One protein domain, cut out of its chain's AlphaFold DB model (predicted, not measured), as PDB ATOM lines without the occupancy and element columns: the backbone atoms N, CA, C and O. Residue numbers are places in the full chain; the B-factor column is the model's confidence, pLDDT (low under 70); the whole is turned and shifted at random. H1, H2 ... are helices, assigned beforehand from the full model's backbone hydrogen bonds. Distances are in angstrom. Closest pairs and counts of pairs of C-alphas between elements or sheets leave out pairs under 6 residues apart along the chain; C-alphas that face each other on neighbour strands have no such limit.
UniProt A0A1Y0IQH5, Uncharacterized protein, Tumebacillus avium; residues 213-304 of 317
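This is residues 213 to 304 of the 317 residues of an uncharacterized protein of Tumebacillus avium (UniProt A0A1Y0IQH5). Two long helices, H3 and H4, meet near their ends as a wide V; short H1 and H2 pack on H3, while residues 282 to 304 of H4 stick out. The printed part has 92 residues with four named helices, H1 to H4 in order, and no named strand: all helix. It is extended, with radius of gyration of the C-alphas 22.5 A and spans of 73 by 28 by 16 A.

H1, residues 222 to 230, touches residues 260 to 268 alone of H3, residues 251 to 275, at a steep tilt of 62 degrees; closest C-alphas, Gln 226 and Ala 264, 4.8 A. H2, residues 236 to 248, forms a hairpin with H3, 41 degrees, residues 244 to 248 alone touching 253 to 257; closest C-alphas, Arg 248 and Thr 254, 4.4 A. H4, residues 278 to 304, is close to H3 but not clearly touching. In these four helices every O i to N i+4 pair is within hydrogen-bond range.

H1 begins at C-alpha 222 (176.758, 279.378, 173.676). H3 measures 35.9 A; H4, 39.5 A, ends at C-alpha 304 (156.351, 327.850, 150.169).

The printed part has no cut. Residues 270 to 304 are under pLDDT 70.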
ATOM      1  N   TRP A 213     183.213 275.786 181.990       83.25
ATOM      2  CA  TRP A 213     184.522 275.355 181.483       83.25
ATOM      3  C   TRP A 213     185.254 274.383 182.401       83.25
ATOM      4  O   TRP A 213     185.750 273.385 181.884       83.25
ATOM      5  N   TYR A 214     185.222 274.582 183.722       82.50
ATOM      6  CA  TYR A 214     185.888 273.710 184.698       82.50
ATOM      7  C   TYR A 214     185.128 272.408 185.007       82.50
ATOM      8  O   TYR A 214     185.716 271.446 185.500       82.50
ATOM      9  N   VAL A 215     183.841 272.321 184.657       81.31
ATOM     10  CA  VAL A 215     182.992 271.174 185.000       81.31
ATOM     11  C   VAL A 215     183.067 270.105 183.906       81.31
ATOM     12  O   VAL A 215     182.455 270.251 182.847       81.31
ATOM     13  N   ARG A 216     183.805 269.016 184.171       69.50
ATOM     14  CA  ARG A 216     184.186 267.952 183.212       69.50
ATOM     15  C   ARG A 216     183.038 267.428 182.336       69.50
ATOM     16  O   ARG A 216     183.221 267.304 181.127       69.50
ATOM     17  N   ASP A 217     181.858 267.220 182.919       74.31
ATOM     18  CA  ASP A 217     180.696 266.621 182.240       74.31
ATOM     19  C   ASP A 217     179.551 267.611 181.979       74.31
ATOM     20  O   ASP A 217     178.486 267.237 181.481       74.31
ATOM     21  N   ALA A 218     179.750 268.894 182.293       80.06
ATOM     22  CA  ALA A 218     178.737 269.902 182.016       80.06
ATOM     23  C   ALA A 218     178.536 270.089 180.508       80.06
ATOM     24  O   ALA A 218     179.480 270.071 179.712       80.06
ATOM     25  N   LYS A 219     177.282 270.317 180.113       82.50
ATOM     26  CA  LYS A 219     176.952 270.676 178.735       82.50
ATOM     27  C   LYS A 219     177.378 272.116 178.479       82.50
ATOM     28  O   LYS A 219     176.823 273.029 179.078       82.50
ATOM     29  N   LEU A 220     178.311 272.298 177.549       83.06
ATOM     30  CA  LEU A 220     178.720 273.626 177.104       83.06
ATOM     31  C   LEU A 220     177.582 274.296 176.321       83.06
ATOM     32  O   LEU A 220     176.988 273.712 175.412       83.06
ATOM     33  N   SER A 221     177.295 275.535 176.690       84.62
ATOM     34  CA  SER A 221     176.305 276.423 176.097       84.62
ATOM     35  C   SER A 221     176.989 277.528 175.295       84.62
ATOM     36  O   SER A 221     178.166 277.811 175.488       84.62
ATOM     37  N   VAL A 222     176.241 278.222 174.433       76.12
ATOM     38  CA  VAL A 222     176.758 279.378 173.676       76.12
ATOM     39  C   VAL A 222     177.350 280.447 174.607       76.12
ATOM     40  O   VAL A 222     178.363 281.044 174.256       76.12
ATOM     41  N   ARG A 223     176.780 280.640 175.808       74.38
ATOM     42  CA  ARG A 223     177.265 281.609 176.804       74.38
ATOM     43  C   ARG A 223     178.671 281.271 177.302       74.38
ATOM     44  O   ARG A 223     179.490 282.172 177.434       74.38
ATOM     45  N   ASP A 224     178.975 279.985 177.475       80.56
ATOM     46  CA  ASP A 224     180.317 279.527 177.853       80.56
ATOM     47  C   ASP A 224     181.346 279.928 176.785       80.56
ATOM     48  O   ASP A 224     182.413 280.454 177.097       80.56
ATOM     49  N   PHE A 225     180.997 279.767 175.504       80.88
ATOM     50  CA  PHE A 225     181.845 280.195 174.387       80.88
ATOM     51  C   PHE A 225     181.935 281.718 174.248       80.88
ATOM     52  O   PHE A 225     182.974 282.216 173.831       80.88
ATOM     53  N   GLN A 226     180.885 282.468 174.593       76.25
ATOM     54  CA  GLN A 226     180.945 283.933 174.616       76.25
ATOM     55  C   GLN A 226     181.919 284.428 175.677       76.25
ATOM     56  O   GLN A 226     182.751 285.268 175.351       76.25
ATOM     57  N   TYR A 227     181.841 283.861 176.887       77.19
ATOM     58  CA  TYR A 227     182.747 284.168 177.990       77.19
ATOM     59  C   TYR A 227     184.195 283.827 177.628       77.19
ATOM     60  O   TYR A 227     185.068 284.673 177.758       77.19
ATOM     61  N   TYR A 228     184.440 282.636 177.070       80.88
ATOM     62  CA  TYR A 228     185.768 282.244 176.573       80.88
ATOM     63  C   TYR A 228     186.336 283.228 175.535       80.88
ATOM     64  O   TYR A 228     187.525 283.512 175.549       80.88
ATOM     65  N   LEU A 229     185.500 283.769 174.642       77.31
ATOM     66  CA  LEU A 229     185.937 284.715 173.608       77.31
ATOM     67  C   LEU A 229     186.152 286.150 174.115       77.31
ATOM     68  O   LEU A 229     186.659 286.967 173.351       77.31
ATOM     69  N   SER A 230     185.699 286.483 175.325       71.69
ATOM     70  CA  SER A 230     185.747 287.845 175.876       71.69
ATOM     71  C   SER A 230     186.489 287.957 177.206       71.69
ATOM     72  O   SER A 230     186.529 289.047 177.765       71.69
ATOM     73  N   THR A 231     186.985 286.847 177.751       72.50
ATOM     74  CA  THR A 231     187.708 286.820 179.024       72.50
ATOM     75  C   THR A 231     189.204 287.002 178.800       72.50
ATOM     76  O   THR A 231     189.757 286.460 177.845       72.50
ATOM     77  N   ASP A 232     189.848 287.716 179.720       68.12
ATOM     78  CA  ASP A 232     191.306 287.849 179.803       68.12
ATOM     79  C   ASP A 232     191.908 286.870 180.839       68.12
ATOM     80  O   ASP A 232     193.069 286.991 181.226       68.12
ATOM     81  N   ASP A 233     191.126 285.895 181.326       71.25
ATOM     82  CA  ASP A 233     191.589 284.899 182.300       71.25
ATOM     83  C   ASP A 233     192.576 283.895 181.670       71.25
ATOM     84  O   ASP A 233     192.197 282.911 181.023       71.25
ATOM     85  N   GLU A 234     193.867 284.118 181.933       75.38
ATOM     86  CA  GLU A 234     194.986 283.286 181.477       75.38
ATOM     87  C   GLU A 234     194.920 281.824 181.956       75.38
ATOM     88  O   GLU A 234     195.536 280.952 181.339       75.38
ATOM     89  N   LYS A 235     194.188 281.514 183.036       76.38
ATOM     90  CA  LYS A 235     194.039 280.134 183.536       76.38
ATOM     91  C   LYS A 235     192.918 279.387 182.823       76.38
ATOM     92  O   LYS A 235     193.028 278.177 182.601       76.38
ATOM     93  N   LEU A 236     191.854 280.091 182.445       79.31
ATOM     94  CA  LEU A 236     190.697 279.502 181.780       79.31
ATOM     95  C   LEU A 236     190.979 279.157 180.325       79.31
ATOM     96  O   LEU A 236     190.607 278.071 179.881       79.31
ATOM     97  N   ILE A 237     191.628 280.066 179.595       73.25
ATOM     98  CA  ILE A 237     191.920 279.922 178.161       73.25
ATOM     99  C   ILE A 237     192.542 278.551 177.831       73.25
ATOM    100  O   ILE A 237     191.930 277.811 177.052       73.25
ATOM    101  N   PRO A 238     193.660 278.119 178.453       73.00
ATOM    102  CA  PRO A 238     194.274 276.828 178.133       73.00
ATOM    103  C   PRO A 238     193.390 275.631 178.519       73.00
ATOM    104  O   PRO A 238     193.435 274.580 177.871       73.00
ATOM    105  N   TYR A 239     192.557 275.760 179.558       80.75
ATOM    106  CA  TYR A 239     191.627 274.704 179.964       80.75
ATOM    107  C   TYR A 239     190.478 274.547 178.959       80.75
ATOM    108  O   TYR A 239     190.141 273.430 178.551       80.75
ATOM    109  N   ALA A 240     189.901 275.671 178.528       81.12
ATOM    110  CA  ALA A 240     188.861 275.721 177.513       81.12
ATOM    111  C   ALA A 240     189.370 275.184 176.170       81.12
ATOM    112  O   ALA A 240     188.711 274.337 175.568       81.12
ATOM    113  N   GLU A 241     190.573 275.575 175.745       84.44
ATOM    114  CA  GLU A 241     191.211 275.086 174.518       84.44
ATOM    115  C   GLU A 241     191.431 273.575 174.536       84.44
ATOM    116  O   GLU A 241     191.030 272.876 173.602       84.44
ATOM    117  N   LYS A 242     191.980 273.035 175.631       83.88
ATOM    118  CA  LYS A 242     192.180 271.588 175.784       83.88
ATOM    119  C   LYS A 242     190.862 270.818 175.695       83.88
ATOM    120  O   LYS A 242     190.803 269.735 175.109       83.88
ATOM    121  N   ARG A 243     189.793 271.370 176.271       84.25
ATOM    122  CA  ARG A 243     188.460 270.763 176.236       84.25
ATOM    123  C   ARG A 243     187.809 270.866 174.857       84.25
ATOM    124  O   ARG A 243     187.187 269.903 174.414       84.25
ATOM    125  N   ILE A 244     187.970 271.996 174.173       86.00
ATOM    126  CA  ILE A 244     187.536 272.184 172.784       86.00
ATOM    127  C   ILE A 244     188.210 271.145 171.885       86.00
ATOM    128  O   ILE A 244     187.524 270.480 171.109       86.00
ATOM    129  N   GLU A 245     189.521 270.960 172.032       84.50
ATOM    130  CA  GLU A 245     190.282 270.009 171.228       84.50
ATOM    131  C   GLU A 245     189.842 268.565 171.488       84.50
ATOM    132  O   GLU A 245     189.620 267.806 170.549       84.50
ATOM    133  N   ALA A 246     189.595 268.202 172.750       82.31
ATOM    134  CA  ALA A 246     189.051 266.889 173.093       82.31
ATOM    135  C   ALA A 246     187.683 266.625 172.433       82.31
ATOM    136  O   ALA A 246     187.429 265.522 171.951       82.31
ATOM    137  N   ILE A 247     186.804 267.631 172.365       83.50
ATOM    138  CA  ILE A 247     185.488 267.498 171.718       83.50
ATOM    139  C   ILE A 247     185.635 267.389 170.189       83.50
ATOM    140  O   ILE A 247     184.918 266.607 169.559       83.50
ATOM    141  N   ARG A 248     186.586 268.116 169.587       87.88
ATOM    142  CA  ARG A 248     186.871 268.105 168.138       87.88
ATOM    143  C   ARG A 248     187.392 266.776 167.593       87.88
ATOM    144  O   ARG A 248     187.385 266.580 166.384       87.88
ATOM    145  N   GLN A 249     187.778 265.834 168.450       86.12
ATOM    146  CA  GLN A 249     188.247 264.515 168.008       86.12
ATOM    147  C   GLN A 249     187.174 263.688 167.273       86.12
ATOM    148  O   GLN A 249     187.500 262.688 166.638       86.12
ATOM    149  N   SER A 250     185.898 264.089 167.332       88.44
ATOM    150  CA  SER A 250     184.796 263.448 166.602       88.44
ATOM    151  C   SER A 250     184.170 264.393 165.576       88.44
ATOM    152  O   SER A 250     184.028 265.583 165.837       88.44
ATOM    153  N   GLU A 251     183.694 263.874 164.440       82.69
ATOM    154  CA  GLU A 251     183.046 264.696 163.399       82.69
ATOM    155  C   GLU A 251     181.814 265.457 163.934       82.69
ATOM    156  O   GLU A 251     181.590 266.629 163.619       82.69
ATOM    157  N   ALA A 252     181.022 264.804 164.791       81.38
ATOM    158  CA  ALA A 252     179.888 265.423 165.474       81.38
ATOM    159  C   ALA A 252     180.336 266.529 166.445       81.38
ATOM    160  O   ALA A 252     179.709 267.589 166.506       81.38
ATOM    161  N   GLY A 253     181.432 266.302 167.171       75.88
ATOM    162  CA  GLY A 253     182.030 267.282 168.067       75.88
ATOM    163  C   GLY A 253     182.616 268.484 167.328       75.88
ATOM    164  O   GLY A 253     182.376 269.614 167.741       75.88
ATOM    165  N   THR A 254     183.261 268.285 166.179       76.50
ATOM    166  CA  THR A 254     183.740 269.376 165.312       76.50
ATOM    167  C   THR A 254     182.590 270.264 164.856       76.50
ATOM    168  O   THR A 254     182.618 271.473 165.080       76.50
ATOM    169  N   LYS A 255     181.509 269.669 164.327       80.44
ATOM    170  CA  LYS A 255     180.299 270.419 163.939       80.44
ATOM    171  C   LYS A 255     179.678 271.162 165.125       80.44
ATOM    172  O   LYS A 255     179.188 272.280 164.959       80.44
ATOM    173  N   PHE A 256     179.680 270.556 166.312       83.44
ATOM    174  CA  PHE A 256     179.187 271.189 167.532       83.44
ATOM    175  C   PHE A 256     180.020 272.420 167.909       83.44
ATOM    176  O   PHE A 256     179.447 273.497 168.075       83.44
ATOM    177  N   ILE A 257     181.345 272.281 167.990       85.88
ATOM    178  CA  ILE A 257     182.266 273.365 168.352       85.88
ATOM    179  C   ILE A 257     182.194 274.507 167.341       85.88
ATOM    180  O   ILE A 257     182.039 275.660 167.738       85.88
ATOM    181  N   ASP A 258     182.246 274.209 166.044       80.06
ATOM    182  CA  ASP A 258     182.242 275.244 165.010       80.06
ATOM    183  C   ASP A 258     180.924 276.022 165.001       80.06
ATOM    184  O   ASP A 258     180.921 277.245 164.853       80.06
ATOM    185  N   ARG A 259     179.797 275.339 165.245       84.06
ATOM    186  CA  ARG A 259     178.499 275.996 165.432       84.06
ATOM    187  C   ARG A 259     178.511 276.914 166.655       84.06
ATOM    188  O   ARG A 259     178.092 278.060 166.533       84.06
ATOM    189  N   MET A 260     178.985 276.432 167.806       80.06
ATOM    190  CA  MET A 260     179.008 277.211 169.052       80.06
ATOM    191  C   MET A 260     179.935 278.429 168.960       80.06
ATOM    192  O   MET A 260     179.531 279.525 169.339       80.06
ATOM    193  N   LEU A 261     181.131 278.278 168.386       80.19
ATOM    194  CA  LEU A 261     182.063 279.386 168.164       80.19
ATOM    195  C   LEU A 261     181.524 280.401 167.155       80.19
ATOM    196  O   LEU A 261     181.679 281.603 167.358       80.19
ATOM    197  N   LYS A 262     180.883 279.942 166.074       81.50
ATOM    198  CA  LYS A 262     180.250 280.837 165.097       81.50
ATOM    199  C   LYS A 262     179.133 281.658 165.742       81.50
ATOM    200  O   LYS A 262     179.063 282.864 165.516       81.50
ATOM    201  N   GLU A 263     178.293 281.019 166.554       69.56
ATOM    202  CA  GLU A 263     177.185 281.668 167.263       69.56
ATOM    203  C   GLU A 263     177.695 282.648 168.334       69.56
ATOM    204  O   GLU A 263     177.255 283.795 168.382       69.56
ATOM    205  N   ALA A 264     178.703 282.261 169.120       71.81
ATOM    206  CA  ALA A 264     179.307 283.125 170.133       71.81
ATOM    207  C   ALA A 264     180.025 284.349 169.529       71.81
ATOM    208  O   ALA A 264     179.835 285.467 170.006       71.81
ATOM    209  N   LYS A 265     180.780 284.174 168.431       74.94
ATOM    210  CA  LYS A 265     181.417 285.286 167.698       74.94
ATOM    211  C   LYS A 265     180.389 286.267 167.136       74.94
ATOM    212  O   LYS A 265     180.599 287.475 167.214       74.94
ATOM    213  N   ALA A 266     179.282 285.762 166.588       71.12
ATOM    214  CA  ALA A 266     178.197 286.610 166.099       71.12
ATOM    215  C   ALA A 266     177.571 287.431 167.239       71.12
ATOM    216  O   ALA A 266     177.350 288.630 167.073       71.12
ATOM    217  N   ASN A 267     177.362 286.818 168.409       66.69
ATOM    218  CA  ASN A 267     176.802 287.509 169.567       66.69
ATOM    219  C   ASN A 267     177.743 288.589 170.131       66.69
ATOM    220  O   ASN A 267     177.284 289.697 170.398       66.69
ATOM    221  N   ASN A 268     179.045 288.310 170.271       67.62
ATOM    222  CA  ASN A 268     180.015 289.300 170.766       67.62
ATOM    223  C   ASN A 268     180.196 290.459 169.773       67.62
ATOM    224  O   ASN A 268     180.266 291.617 170.177       67.62
ATOM    225  N   ARG A 269     180.186 290.178 168.463       70.44
ATOM    226  CA  ARG A 269     180.222 291.219 167.427       70.44
ATOM    227  C   ARG A 269     178.988 292.120 167.481       70.44
ATOM    228  O   ARG A 269     179.131 293.337 167.468       70.44
ATOM    229  N   ALA A 270     177.794 291.539 167.592       58.72
ATOM    230  CA  ALA A 270     176.554 292.303 167.714       58.72
ATOM    231  C   ALA A 270     176.512 293.138 169.005       58.72
ATOM    232  O   ALA A 270     176.019 294.263 168.994       58.72
ATOM    233  N   PHE A 271     177.054 292.614 170.109       55.62
ATOM    234  CA  PHE A 271     177.196 293.364 171.353       55.62
ATOM    235  C   PHE A 271     178.138 294.565 171.180       55.62
ATOM    236  O   PHE A 271     177.748 295.685 171.501       55.62
ATOM    237  N   ASN A 272     179.316 294.369 170.585       57.12
ATOM    238  CA  ASN A 272     180.281 295.447 170.347       57.12
ATOM    239  C   ASN A 272     179.763 296.500 169.348       57.12
ATOM    240  O   ASN A 272     179.971 297.690 169.553       57.12
ATOM    241  N   GLU A 273     179.019 296.105 168.313       55.88
ATOM    242  CA  GLU A 273     178.427 297.039 167.338       55.88
ATOM    243  C   GLU A 273     177.270 297.888 167.912       55.88
ATOM    244  O   GLU A 273     176.973 298.965 167.382       55.88
ATOM    245  N   TYR A 274     176.611 297.429 168.985       47.38
ATOM    246  CA  TYR A 274     175.515 298.152 169.648       47.38
ATOM    247  C   TYR A 274     175.936 298.895 170.923       47.38
ATOM    248  O   TYR A 274     175.406 299.975 171.198       47.38
ATOM    249  N   PHE A 275     176.869 298.341 171.693       48.34
ATOM    250  CA  PHE A 275     177.250 298.833 173.020       48.34
ATOM    251  C   PHE A 275     178.739 299.181 173.152       48.34
ATOM    252  O   PHE A 275     179.113 299.791 174.146       48.34
ATOM    253  N   GLY A 276     179.583 298.801 172.187       45.81
ATOM    254  CA  GLY A 276     181.040 298.779 172.351       45.81
ATOM    255  C   GLY A 276     181.817 299.984 171.824       45.81
ATOM    256  O   GLY A 276     183.034 299.981 171.958       45.81
ATOM    257  N   ASP A 277     181.180 301.001 171.236       53.06
ATOM    258  CA  ASP A 277     181.923 302.174 170.768       53.06
ATOM    259  C   ASP A 277     181.086 303.462 170.804       53.06
ATOM    260  O   ASP A 277     180.148 303.658 170.019       53.06
ATOM    261  N   SER A 278     181.431 304.357 171.732       52.16
ATOM    262  CA  SER A 278     180.825 305.686 171.883       52.16
ATOM    263  C   SER A 278     180.923 306.507 170.589       52.16
ATOM    264  O   SER A 278     180.041 307.317 170.297       52.16
ATOM    265  N   GLU A 279     181.951 306.267 169.766       51.00
ATOM    266  CA  GLU A 279     182.159 306.969 168.498       51.00
ATOM    267  C   GLU A 279     181.163 306.520 167.408       51.00
ATOM    268  O   GLU A 279     180.659 307.336 166.630       51.00
ATOM    269  N   SER A 280     180.805 305.232 167.388       53.41
ATOM    270  CA  SER A 280     179.797 304.657 166.482       53.41
ATOM    271  C   SER A 280     178.381 305.145 166.810       53.41
ATOM    272  O   SER A 280     177.597 305.465 165.909       53.41
ATOM    273  N   GLN A 281     178.059 305.284 168.101       53.62
ATOM    274  CA  GLN A 281     176.781 305.855 168.537       53.62
ATOM    275  C   GLN A 281     176.665 307.340 168.162       53.62
ATOM    276  O   GLN A 281     175.630 307.751 167.635       53.62
ATOM    277  N   LEU A 282     177.735 308.125 168.337       55.00
ATOM    278  CA  LEU A 282     177.784 309.529 167.915       55.00
ATOM    279  C   LEU A 282     177.626 309.689 166.397       55.00
ATOM    280  O   LEU A 282     176.881 310.562 165.954       55.00
ATOM    281  N   LYS A 283     178.252 308.822 165.587       59.00
ATOM    282  CA  LYS A 283     178.076 308.829 164.122       59.00
ATOM    283  C   LYS A 283     176.622 308.568 163.720       59.00
ATOM    284  O   LYS A 283     176.084 309.322 162.914       59.00
ATOM    285  N   LYS A 284     175.961 307.580 164.335       53.72
ATOM    286  CA  LYS A 284     174.540 307.274 164.073       53.72
ATOM    287  C   LYS A 284     173.602 308.404 164.513       53.72
ATOM    288  O   LYS A 284     172.648 308.709 163.801       53.72
ATOM    289  N   ILE A 285     173.877 309.052 165.649       61.09
ATOM    290  CA  ILE A 285     173.105 310.213 166.127       61.09
ATOM    291  C   ILE A 285     173.261 311.397 165.164       61.09
ATOM    292  O   ILE A 285     172.260 311.989 164.762       61.09
ATOM    293  N   ASN A 286     174.489 311.701 164.740       60.41
ATOM    294  CA  ASN A 286     174.762 312.787 163.797       60.41
ATOM    295  C   ASN A 286     174.131 312.528 162.418       60.41
ATOM    296  O   ASN A 286     173.600 313.444 161.790       60.41
ATOM    297  N   GLU A 287     174.139 311.279 161.948       61.19
ATOM    298  CA  GLU A 287     173.509 310.896 160.682       61.19
ATOM    299  C   GLU A 287     171.978 311.006 160.749       61.19
ATOM    300  O   GLU A 287     171.354 311.570 159.847       61.19
ATOM    301  N   PHE A 288     171.368 310.573 161.857       55.41
ATOM    302  CA  PHE A 288     169.932 310.729 162.094       55.41
ATOM    303  C   PHE A 288     169.511 312.205 162.167       55.41
ATOM    304  O   PHE A 288     168.503 312.600 161.570       55.41
ATOM    305  N   GLN A 289     170.300 313.044 162.843       56.88
ATOM    306  CA  GLN A 289     170.073 314.491 162.902       56.88
ATOM    307  C   GLN A 289     170.150 315.126 161.510       56.88
ATOM    308  O   GLN A 289     169.251 315.878 161.135       56.88
ATOM    309  N   ARG A 290     171.147 314.748 160.700       69.69
ATOM    310  CA  ARG A 290     171.291 315.224 159.317       69.69
ATOM    311  C   ARG A 290     170.088 314.849 158.445       69.69
ATOM    312  O   ARG A 290     169.585 315.695 157.709       69.69
ATOM    313  N   ILE A 291     169.610 313.603 158.525       60.66
ATOM    314  CA  ILE A 291     168.431 313.146 157.766       60.66
ATOM    315  C   ILE A 291     167.180 313.923 158.193       60.66
ATOM    316  O   ILE A 291     166.421 314.387 157.342       60.66
ATOM    317  N   THR A 292     166.990 314.125 159.496       57.97
ATOM    318  CA  THR A 292     165.842 314.869 160.039       57.97
ATOM    319  C   THR A 292     165.830 316.321 159.552       57.97
ATOM    320  O   THR A 292     164.779 316.851 159.183       57.97
ATOM    321  N   GLN A 293     167.002 316.953 159.477       64.44
ATOM    322  CA  GLN A 293     167.157 318.325 158.991       64.44
ATOM    323  C   GLN A 293     166.809 318.441 157.498       64.44
ATOM    324  O   GLN A 293     166.008 319.292 157.119       64.44
ATOM    325  N   GLN A 294     167.288 317.506 156.667       60.12
ATOM    326  CA  GLN A 294     166.959 317.456 155.234       60.12
ATOM    327  C   GLN A 294     165.468 317.218 154.963       60.12
ATOM    328  O   GLN A 294     164.907 317.778 154.020       60.12
ATOM    329  N   VAL A 295     164.809 316.384 155.772       59.06
ATOM    330  CA  VAL A 295     163.358 316.161 155.665       59.06
ATOM    331  C   VAL A 295     162.592 317.430 156.044       59.06
ATOM    332  O   VAL A 295     161.657 317.807 155.342       59.06
ATOM    333  N   THR A 296     163.022 318.127 157.098       61.91
ATOM    334  CA  THR A 296     162.391 319.375 157.555       61.91
ATOM    335  C   THR A 296     162.488 320.482 156.500       61.91
ATOM    336  O   THR A 296     161.488 321.129 156.195       61.91
ATOM    337  N   GLU A 297     163.654 320.643 155.868       67.19
ATOM    338  CA  GLU A 297     163.859 321.609 154.777       67.19
ATOM    339  C   GLU A 297     162.992 321.296 153.549       67.19
ATOM    340  O   GLU A 297     162.411 322.198 152.945       67.19
ATOM    341  N   ARG A 298     162.841 320.015 153.187       59.16
ATOM    342  CA  ARG A 298     161.966 319.604 152.073       59.16
ATOM    343  C   ARG A 298     160.496 319.922 152.341       59.16
ATOM    344  O   ARG A 298     159.806 320.381 151.434       59.16
ATOM    345  N   VAL A 299     160.034 319.714 153.574       56.22
ATOM    346  CA  VAL A 299     158.656 320.029 153.983       56.22
ATOM    347  C   VAL A 299     158.420 321.543 154.000       56.22
ATOM    348  O   VAL A 299     157.385 322.007 153.521       56.22
ATOM    349  N   GLN A 300     159.389 322.334 154.474       57.06
ATOM    350  CA  GLN A 300     159.302 323.796 154.415       57.06
ATOM    351  C   GLN A 300     159.272 324.311 152.972       57.06
ATOM    352  O   GLN A 300     158.406 325.122 152.643       57.06
ATOM    353  N   ASN A 301     160.123 323.795 152.087       59.25
ATOM    354  CA  ASN A 301     160.156 324.232 150.688       59.25
ATOM    355  C   ASN A 301     158.863 323.883 149.923       59.25
ATOM    356  O   ASN A 301     158.380 324.706 149.147       59.25
ATOM    357  N   GLN A 302     158.226 322.741 150.213       52.50
ATOM    358  CA  GLN A 302     156.910 322.397 149.648       52.50
ATOM    359  C   GLN A 302     155.774 323.311 150.142       52.50
ATOM    360  O   GLN A 302     154.835 323.602 149.395       52.50
ATOM    361  N   SER A 303     155.857 323.806 151.382       52.44
ATOM    362  CA  SER A 303     154.863 324.745 151.928       52.44
ATOM    363  C   SER A 303     154.947 326.147 151.304       52.44
ATOM    364  O   SER A 303     153.934 326.834 151.198       52.44
ATOM    365  N   VAL A 304     156.132 326.551 150.829       52.47
ATOM    366  CA  VAL A 304     156.351 327.850 150.169       52.47
ATOM    367  C   VAL A 304     155.900 327.820 148.703       52.47
ATOM    368  O   VAL A 304     155.313 328.792 148.230       52.47
TER     369      VAL A 304